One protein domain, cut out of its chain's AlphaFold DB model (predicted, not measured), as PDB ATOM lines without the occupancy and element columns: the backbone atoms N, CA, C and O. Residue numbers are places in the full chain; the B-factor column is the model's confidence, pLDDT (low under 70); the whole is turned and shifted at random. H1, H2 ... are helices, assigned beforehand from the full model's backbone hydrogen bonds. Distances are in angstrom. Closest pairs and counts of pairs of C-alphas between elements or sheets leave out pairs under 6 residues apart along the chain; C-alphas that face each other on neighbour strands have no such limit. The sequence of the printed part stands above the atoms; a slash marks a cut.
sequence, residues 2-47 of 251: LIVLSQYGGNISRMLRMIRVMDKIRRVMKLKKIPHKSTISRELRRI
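AT A GLANCE: This is residues 2 to 47 of the 251 residues of the protein "Transposase, IS4 family protein" of Aciduliprofundum boonei (strain DSM 19572 / T469) (UniProt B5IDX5). Four short helices meet at corners, none of the touching pairs side by side: H1 and H3 turn off from the two ends of H2, and residues 29 to 36 fold back from H3 to the beginning of H2, where H4 sets off. H2 and H4 meet near their first residues as a wide V, and the ends of this V and H3 make the length of the body, with few contacts between its parts. You read 46 residues with four named helices, H1, H2, H3 and H4 in chain order, and no named strand; the class is all helix. The whole is compact, with a radius of gyration of the C-alphas of 10.1 A, and its C-alphas span 28 by 22 by 15 A.

HOW THE PARTS SIT: Start at H1, residues 2 to 8, and go through a tight link of three residues to H2, residues 12 to 21. These two touch only at the corner by their link, and their closest C-alphas are those of Ser 6 and Ile 12, 4.9 A apart. Their lines stand about perpendicular, at 83 degrees. After a tight link of one residue comes H3, residues 23 to 28. H2 and H3 only just touch, and only at the corner by their link, with 3 pairs of C-alphas within 8 A; the closest are those of Ile 19 and Ile 25, 6.1 A apart. Their lines are about perpendicular, at 77 degrees. A short link of eight residues leads to H4, residues 37 to 46, which is apart from H3. Look at Ile 12 and Lys 37 for the place where H2 and H4 touch: these are their closest C-alphas, 6.1 A apart. H2 and H4 run opposite ways at a steep tilt of 50 degrees. H2 is the hub, touching three other helices. H1 and H4 are close but not clearly touching, with the closest C-alphas, those of Ile 3 and Ile 40, 7.3 A apart. H1 and H3 are apart. Every O i to N i+4 pair is within hydrogen-bond range in H2, H3 and H4; in H1 it is 1 of 3, beside 4 of 4 O i to N i+3 pairs.

IN THESE COORDINATES: Find C-alpha 2 at (29.694, 44.821, 49.764); from there H1 runs 10.1 A to C-alpha 8. H2 begins at C-alpha 12, at (25.263, 37.823, 46.815), and reaches C-alpha 21 after 14.5 A. H3 spans 8.6 A from C-alpha 23 to C-alpha 28. H4 covers 14.5 A from C-alpha 37 to C-alpha 46, which you find at (39.142, 40.424, 38.785).

THE WHOLE: The two C-alphas farthest apart are those of Lys 24 and Arg 46, at 28.5 A. The printed part, residues 2 to 47, has no cut, and no link is long. The mean pLDDT of the printed part is 86.3, and no printed residue is under 70.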
ATOM      1  N   LEU A   2      30.720  45.708  50.366       82.06
ATOM      2  CA  LEU A   2      29.694  44.821  49.764       82.06
ATOM      3  C   LEU A   2      30.108  43.341  49.688       82.06
ATOM      4  O   LEU A   2      29.323  42.447  49.975       82.06
ATOM      5  N   ILE A   3      31.371  43.078  49.353       82.19
ATOM      6  CA  ILE A   3      31.924  41.719  49.293       82.19
ATOM      7  C   ILE A   3      31.819  41.019  50.660       82.19
ATOM      8  O   ILE A   3      31.379  39.877  50.732       82.19
ATOM      9  N   VAL A   4      32.138  41.712  51.754       81.19
ATOM     10  CA  VAL A   4      32.046  41.149  53.109       81.19
ATOM     11  C   VAL A   4      30.582  40.954  53.518       81.19
ATOM     12  O   VAL A   4      30.227  39.889  54.012       81.19
ATOM     13  N   LEU A   5      29.701  41.916  53.214       82.81
ATOM     14  CA  LEU A   5      28.255  41.791  53.455       82.81
ATOM     15  C   LEU A   5      27.633  40.580  52.752       82.81
ATOM     16  O   LEU A   5      26.691  39.985  53.274       82.81
ATOM     17  N   SER A   6      28.177  40.167  51.604       83.12
ATOM     18  CA  SER A   6      27.679  38.985  50.893       83.12
ATOM     19  C   SER A   6      27.867  37.687  51.678       83.12
ATOM     20  O   SER A   6      27.088  36.754  51.487       83.12
ATOM     21  N   GLN A   7      28.853  37.644  52.581       84.31
ATOM     22  CA  GLN A   7      29.090  36.505  53.465       84.31
ATOM     23  C   GLN A   7      28.059  36.466  54.598       84.31
ATOM     24  O   GLN A   7      27.501  35.405  54.858       84.31
ATOM     25  N   TYR A   8      27.719  37.616  55.194       82.44
ATOM     26  CA  TYR A   8      26.644  37.707  56.194       82.44
ATOM     27  C   TYR A   8      25.266  37.401  55.600       82.44
ATOM     28  O   TYR A   8      24.443  36.737  56.221       82.44
ATOM     29  N   GLY A   9      25.014  37.845  54.365       78.12
ATOM     30  CA  GLY A   9      23.775  37.548  53.649       78.12
ATOM     31  C   GLY A   9      23.680  36.111  53.124       78.12
ATOM     32  O   GLY A   9      22.704  35.786  52.454       78.12
ATOM     33  N   GLY A  10      24.679  35.254  53.347       79.75
ATOM     34  CA  GLY A  10      24.723  33.875  52.852       79.75
ATOM     35  C   GLY A  10      25.124  33.746  51.375       79.75
ATOM     36  O   GLY A  10      25.885  32.863  50.989       79.75
ATOM     37  N   ASN A  11      24.613  34.627  50.517       80.88
ATOM     38  CA  ASN A  11      25.037  34.754  49.127       80.88
ATOM     39  C   ASN A  11      24.779  36.173  48.597       80.88
ATOM     40  O   ASN A  11      24.023  36.952  49.181       80.88
ATOM     41  N   ILE A  12      25.378  36.497  47.445       85.06
ATOM     42  CA  ILE A  12      25.263  37.823  46.815       85.06
ATOM     43  C   ILE A  12      23.794  38.194  46.551       85.06
ATOM     44  O   ILE A  12      23.398  39.322  46.826       85.06
ATOM     45  N   SER A  13      22.964  37.268  46.059       85.50
ATOM     46  CA  SER A  13      21.555  37.550  45.739       85.50
ATOM     47  C   SER A  13      20.738  37.907  46.983       85.50
ATOM     48  O   SER A  13      19.971  38.869  46.974       85.50
ATOM     49  N   ARG A  14      20.905  37.152  48.072       85.50
ATOM     50  CA  ARG A  14      20.224  37.390  49.347       85.50
ATOM     51  C   ARG A  14      20.718  38.678  50.001       85.50
ATOM     52  O   ARG A  14      19.883  39.473  50.416       85.50
ATOM     53  N   MET A  15      22.022  38.945  49.973       90.12
ATOM     54  CA  MET A  15      22.577  40.234  50.395       90.12
ATOM     55  C   MET A  15      21.972  41.403  49.603       90.12
ATOM     56  O   MET A  15      21.569  42.399  50.196       90.12
ATOM     57  N   LEU A  16      21.862  41.299  48.274       89.31
ATOM     58  CA  LEU A  16      21.264  42.361  47.458       89.31
ATOM     59  C   LEU A  16      19.783  42.585  47.791       89.31
ATOM     60  O   LEU A  16      19.346  43.732  47.806       89.31
ATOM     61  N   ARG A  17      19.018  41.526  48.103       88.06
ATOM     62  CA  ARG A  17      17.643  41.667  48.615       88.06
ATOM     63  C   ARG A  17      17.610  42.412  49.950       88.06
ATOM     64  O   ARG A  17      16.820  43.335  50.085       88.06
ATOM     65  N   MET A  18      18.501  42.081  50.887       86.94
ATOM     66  CA  MET A  18      18.602  42.805  52.162       86.94
ATOM     67  C   MET A  18      18.909  44.290  51.946       86.94
ATOM     68  O   MET A  18      18.255  45.133  52.540       86.94
ATOM     69  N   ILE A  19      19.842  44.625  51.047       89.12
ATOM     70  CA  ILE A  19      20.183  46.023  50.727       89.12
ATOM     71  C   ILE A  19      18.999  46.773  50.098       89.12
ATOM     72  O   ILE A  19      18.865  47.971  50.326       89.12
ATOM     73  N   ARG A  20      18.149  46.091  49.316       88.06
ATOM     74  CA  ARG A  20      16.935  46.687  48.731       88.06
ATOM     75  C   ARG A  20      15.866  47.004  49.774       88.06
ATOM     76  O   ARG A  20      15.136  47.960  49.581       88.06
ATOM     77  N   VAL A  21      15.768  46.201  50.833       89.19
ATOM     78  CA  VAL A  21      14.774  46.386  51.904       89.19
ATOM     79  C   VAL A  21      15.294  47.331  52.994       89.19
ATOM     80  O   VAL A  21      14.538  48.093  53.579       89.19
ATOM     81  N   MET A  22      16.598  47.301  53.281       89.44
ATOM     82  CA  MET A  22      17.211  48.040  54.386       89.44
ATOM     83  C   MET A  22      17.902  49.322  53.901       89.44
ATOM     84  O   MET A  22      19.126  49.363  53.737       89.44
ATOM     85  N   ASP A  23      17.145  50.411  53.766       85.06
ATOM     86  CA  ASP A  23      17.665  51.700  53.277       85.06
ATOM     87  C   ASP A  23      18.823  52.270  54.103       85.06
ATOM     88  O   ASP A  23      19.695  52.960  53.569       85.06
ATOM     89  N   LYS A  24      18.890  51.964  55.406       88.94
ATOM     90  CA  LYS A  24      20.028  52.359  56.257       88.94
ATOM     91  C   LYS A  24      21.354  51.845  55.687       88.94
ATOM     92  O   LYS A  24      22.326  52.592  55.635       88.94
ATOM     93  N   ILE A  25      21.385  50.602  55.208       85.31
ATOM     94  CA  ILE A  25      22.588  49.988  54.635       85.31
ATOM     95  C   ILE A  25      22.983  50.702  53.334       85.31
ATOM     96  O   ILE A  25      24.158  51.009  53.127       85.31
ATOM     97  N   ARG A  26      22.002  51.013  52.475       85.94
ATOM     98  CA  ARG A  26      22.228  51.758  51.228       85.94
ATOM     99  C   ARG A  26      22.797  53.155  51.499       85.94
ATOM    100  O   ARG A  26      23.749  53.553  50.825       85.94
ATOM    101  N   ARG A  27      22.246  53.861  52.494       87.75
ATOM    102  CA  ARG A  27      22.684  55.199  52.919       87.75
ATOM    103  C   ARG A  27      24.102  55.190  53.487       87.75
ATOM    104  O   ARG A  27      24.940  55.944  53.005       87.75
ATOM    105  N   VAL A  28      24.397  54.295  54.434       87.56
ATOM    106  CA  VAL A  28      25.737  54.173  55.046       87.56
ATOM    107  C   VAL A  28      26.802  53.855  53.994       87.56
ATOM    108  O   VAL A  28      27.884  54.431  54.015       87.56
ATOM    109  N   MET A  29      26.489  52.988  53.028       84.19
ATOM    110  CA  MET A  29      27.413  52.659  51.938       84.19
ATOM    111  C   MET A  29      27.446  53.691  50.799       84.19
ATOM    112  O   MET A  29      28.173  53.479  49.829       84.19
ATOM    113  N   LYS A  30      26.665  54.779  50.880       89.31
ATOM    114  CA  LYS A  30      26.577  55.841  49.861       89.31
ATOM    115  C   LYS A  30      26.346  55.297  48.436       89.31
ATOM    116  O   LYS A  30      26.922  55.778  47.460       89.31
ATOM    117  N   LEU A  31      25.506  54.265  48.301       86.38
ATOM    118  CA  LEU A  31      25.257  53.608  47.012       86.38
ATOM    119  C   LEU A  31      24.265  54.406  46.155       86.38
ATOM    120  O   LEU A  31      23.056  54.373  46.405       86.38
ATOM    121  N   LYS A  32      24.765  55.036  45.080       86.88
ATOM    122  CA  LYS A  32      23.926  55.703  44.063       86.88
ATOM    123  C   LYS A  32      22.954  54.711  43.407       86.88
ATOM    124  O   LYS A  32      21.744  54.925  43.407       86.88
ATOM    125  N   LYS A  33      23.479  53.576  42.935       89.06
ATOM    126  CA  LYS A  33      22.721  52.474  42.322       89.06
ATOM    127  C   LYS A  33      23.124  51.142  42.948       89.06
ATOM    128  O   LYS A  33      24.295  50.926  43.253       89.06
ATOM    129  N   ILE A  34      22.158  50.239  43.114       88.44
ATOM    130  CA  ILE A  34      22.428  48.879  43.588       88.44
ATOM    131  C   ILE A  34      23.015  48.068  42.419       88.44
ATOM    132  O   ILE A  34      22.347  47.927  41.390       88.44
ATOM    133  N   PRO A  35      24.247  47.539  42.536       88.38
ATOM    134  CA  PRO A  35      24.869  46.768  41.466       88.38
ATOM    135  C   PRO A  35      24.157  45.428  41.254       88.38
ATOM    136  O   PRO A  35      23.586  44.842  42.177       88.38
ATOM    137  N   HIS A  36      24.234  44.902  40.032       90.25
ATOM    138  CA  HIS A  36      23.727  43.567  39.738       90.25
ATOM    139  C   HIS A  36      24.632  42.483  40.353       90.25
ATOM    140  O   HIS A  36      25.839  42.680  40.529       90.25
ATOM    141  N   LYS A  37      24.073  41.297  40.642       87.75
ATOM    142  CA  LYS A  37      24.822  40.178  41.253       87.75
ATOM    143  C   LYS A  37      26.064  39.792  40.441       87.75
ATOM    144  O   LYS A  37      27.109  39.478  41.010       87.75
ATOM    145  N   SER A  38      25.953  39.839  39.110       88.12
ATOM    146  CA  SER A  38      27.048  39.492  38.202       88.12
ATOM    147  C   SER A  38      28.187  40.504  38.264       88.12
ATOM    148  O   SER A  38      29.337  40.089  38.171       88.12
ATOM    149  N   THR A  39      27.893  41.789  38.492       89.56
ATOM    150  CA  THR A  39      28.900  42.843  38.670       89.56
ATOM    151  C   THR A  39      29.772  42.541  39.884       89.56
ATOM    152  O   THR A  39      30.985  42.427  39.749       89.56
ATOM    153  N   ILE A  40      29.164  42.283  41.049       86.31
ATOM    154  CA  ILE A  40      29.908  41.947  42.278       86.31
ATOM    155  C   ILE A  40      30.750  40.679  42.078       86.31
ATOM    156  O   ILE A  40      31.929  40.648  42.423       86.31
ATOM    157  N   SER A  41      30.157  39.630  41.500       84.94
ATOM    158  CA  SER A  41      30.852  38.358  41.263       84.94
ATOM    159  C   SER A  41      32.028  38.497  40.287       84.94
ATOM    160  O   SER A  41      33.079  37.882  40.480       84.94
ATOM    161  N   ARG A  42      31.871  39.298  39.228       88.25
ATOM    162  CA  ARG A  42      32.920  39.555  38.238       88.25
ATOM    163  C   ARG A  42      34.067  40.350  38.848       88.25
ATOM    164  O   ARG A  42      35.211  39.933  38.688       88.25
ATOM    165  N   GLU A  43      33.771  41.399  39.611       86.81
ATOM    166  CA  GLU A  43      34.832  42.202  40.221       86.81
ATOM    167  C   GLU A  43      35.593  41.466  41.316       86.81
ATOM    168  O   GLU A  43      36.819  41.536  41.358       86.81
ATOM    169  N   LEU A  44      34.928  40.634  42.121       84.94
ATOM    170  CA  LEU A  44      35.633  39.770  43.071       84.94
ATOM    171  C   LEU A  44      36.626  38.817  42.374       84.94
ATOM    172  O   LEU A  44      37.705  38.524  42.897       84.94
ATOM    173  N   ARG A  45      36.287  38.327  41.176       85.31
ATOM    174  CA  ARG A  45      37.199  37.492  40.381       85.31
ATOM    175  C   ARG A  45      38.361  38.296  39.802       85.31
ATOM    176  O   ARG A  45      39.473  37.776  39.809       85.31
ATOM    177  N   ARG A  46      38.130  39.542  39.386       89.88
ATOM    178  CA  ARG A  46      39.142  40.424  38.785       89.88
ATOM    179  C   ARG A  46      40.151  40.975  39.786       89.88
ATOM    180  O   ARG A  46      41.330  40.995  39.468       89.88
ATOM    181  N   ILE A  47      39.720  41.363  40.990       89.88
ATOM    182  CA  ILE A  47      40.612  41.947  42.005       89.88
ATOM    183  C   ILE A  47      41.671  40.914  42.411       89.88
ATOM    184  O   ILE A  47      41.306  39.883  42.988       89.88
TER     185      ILE A  47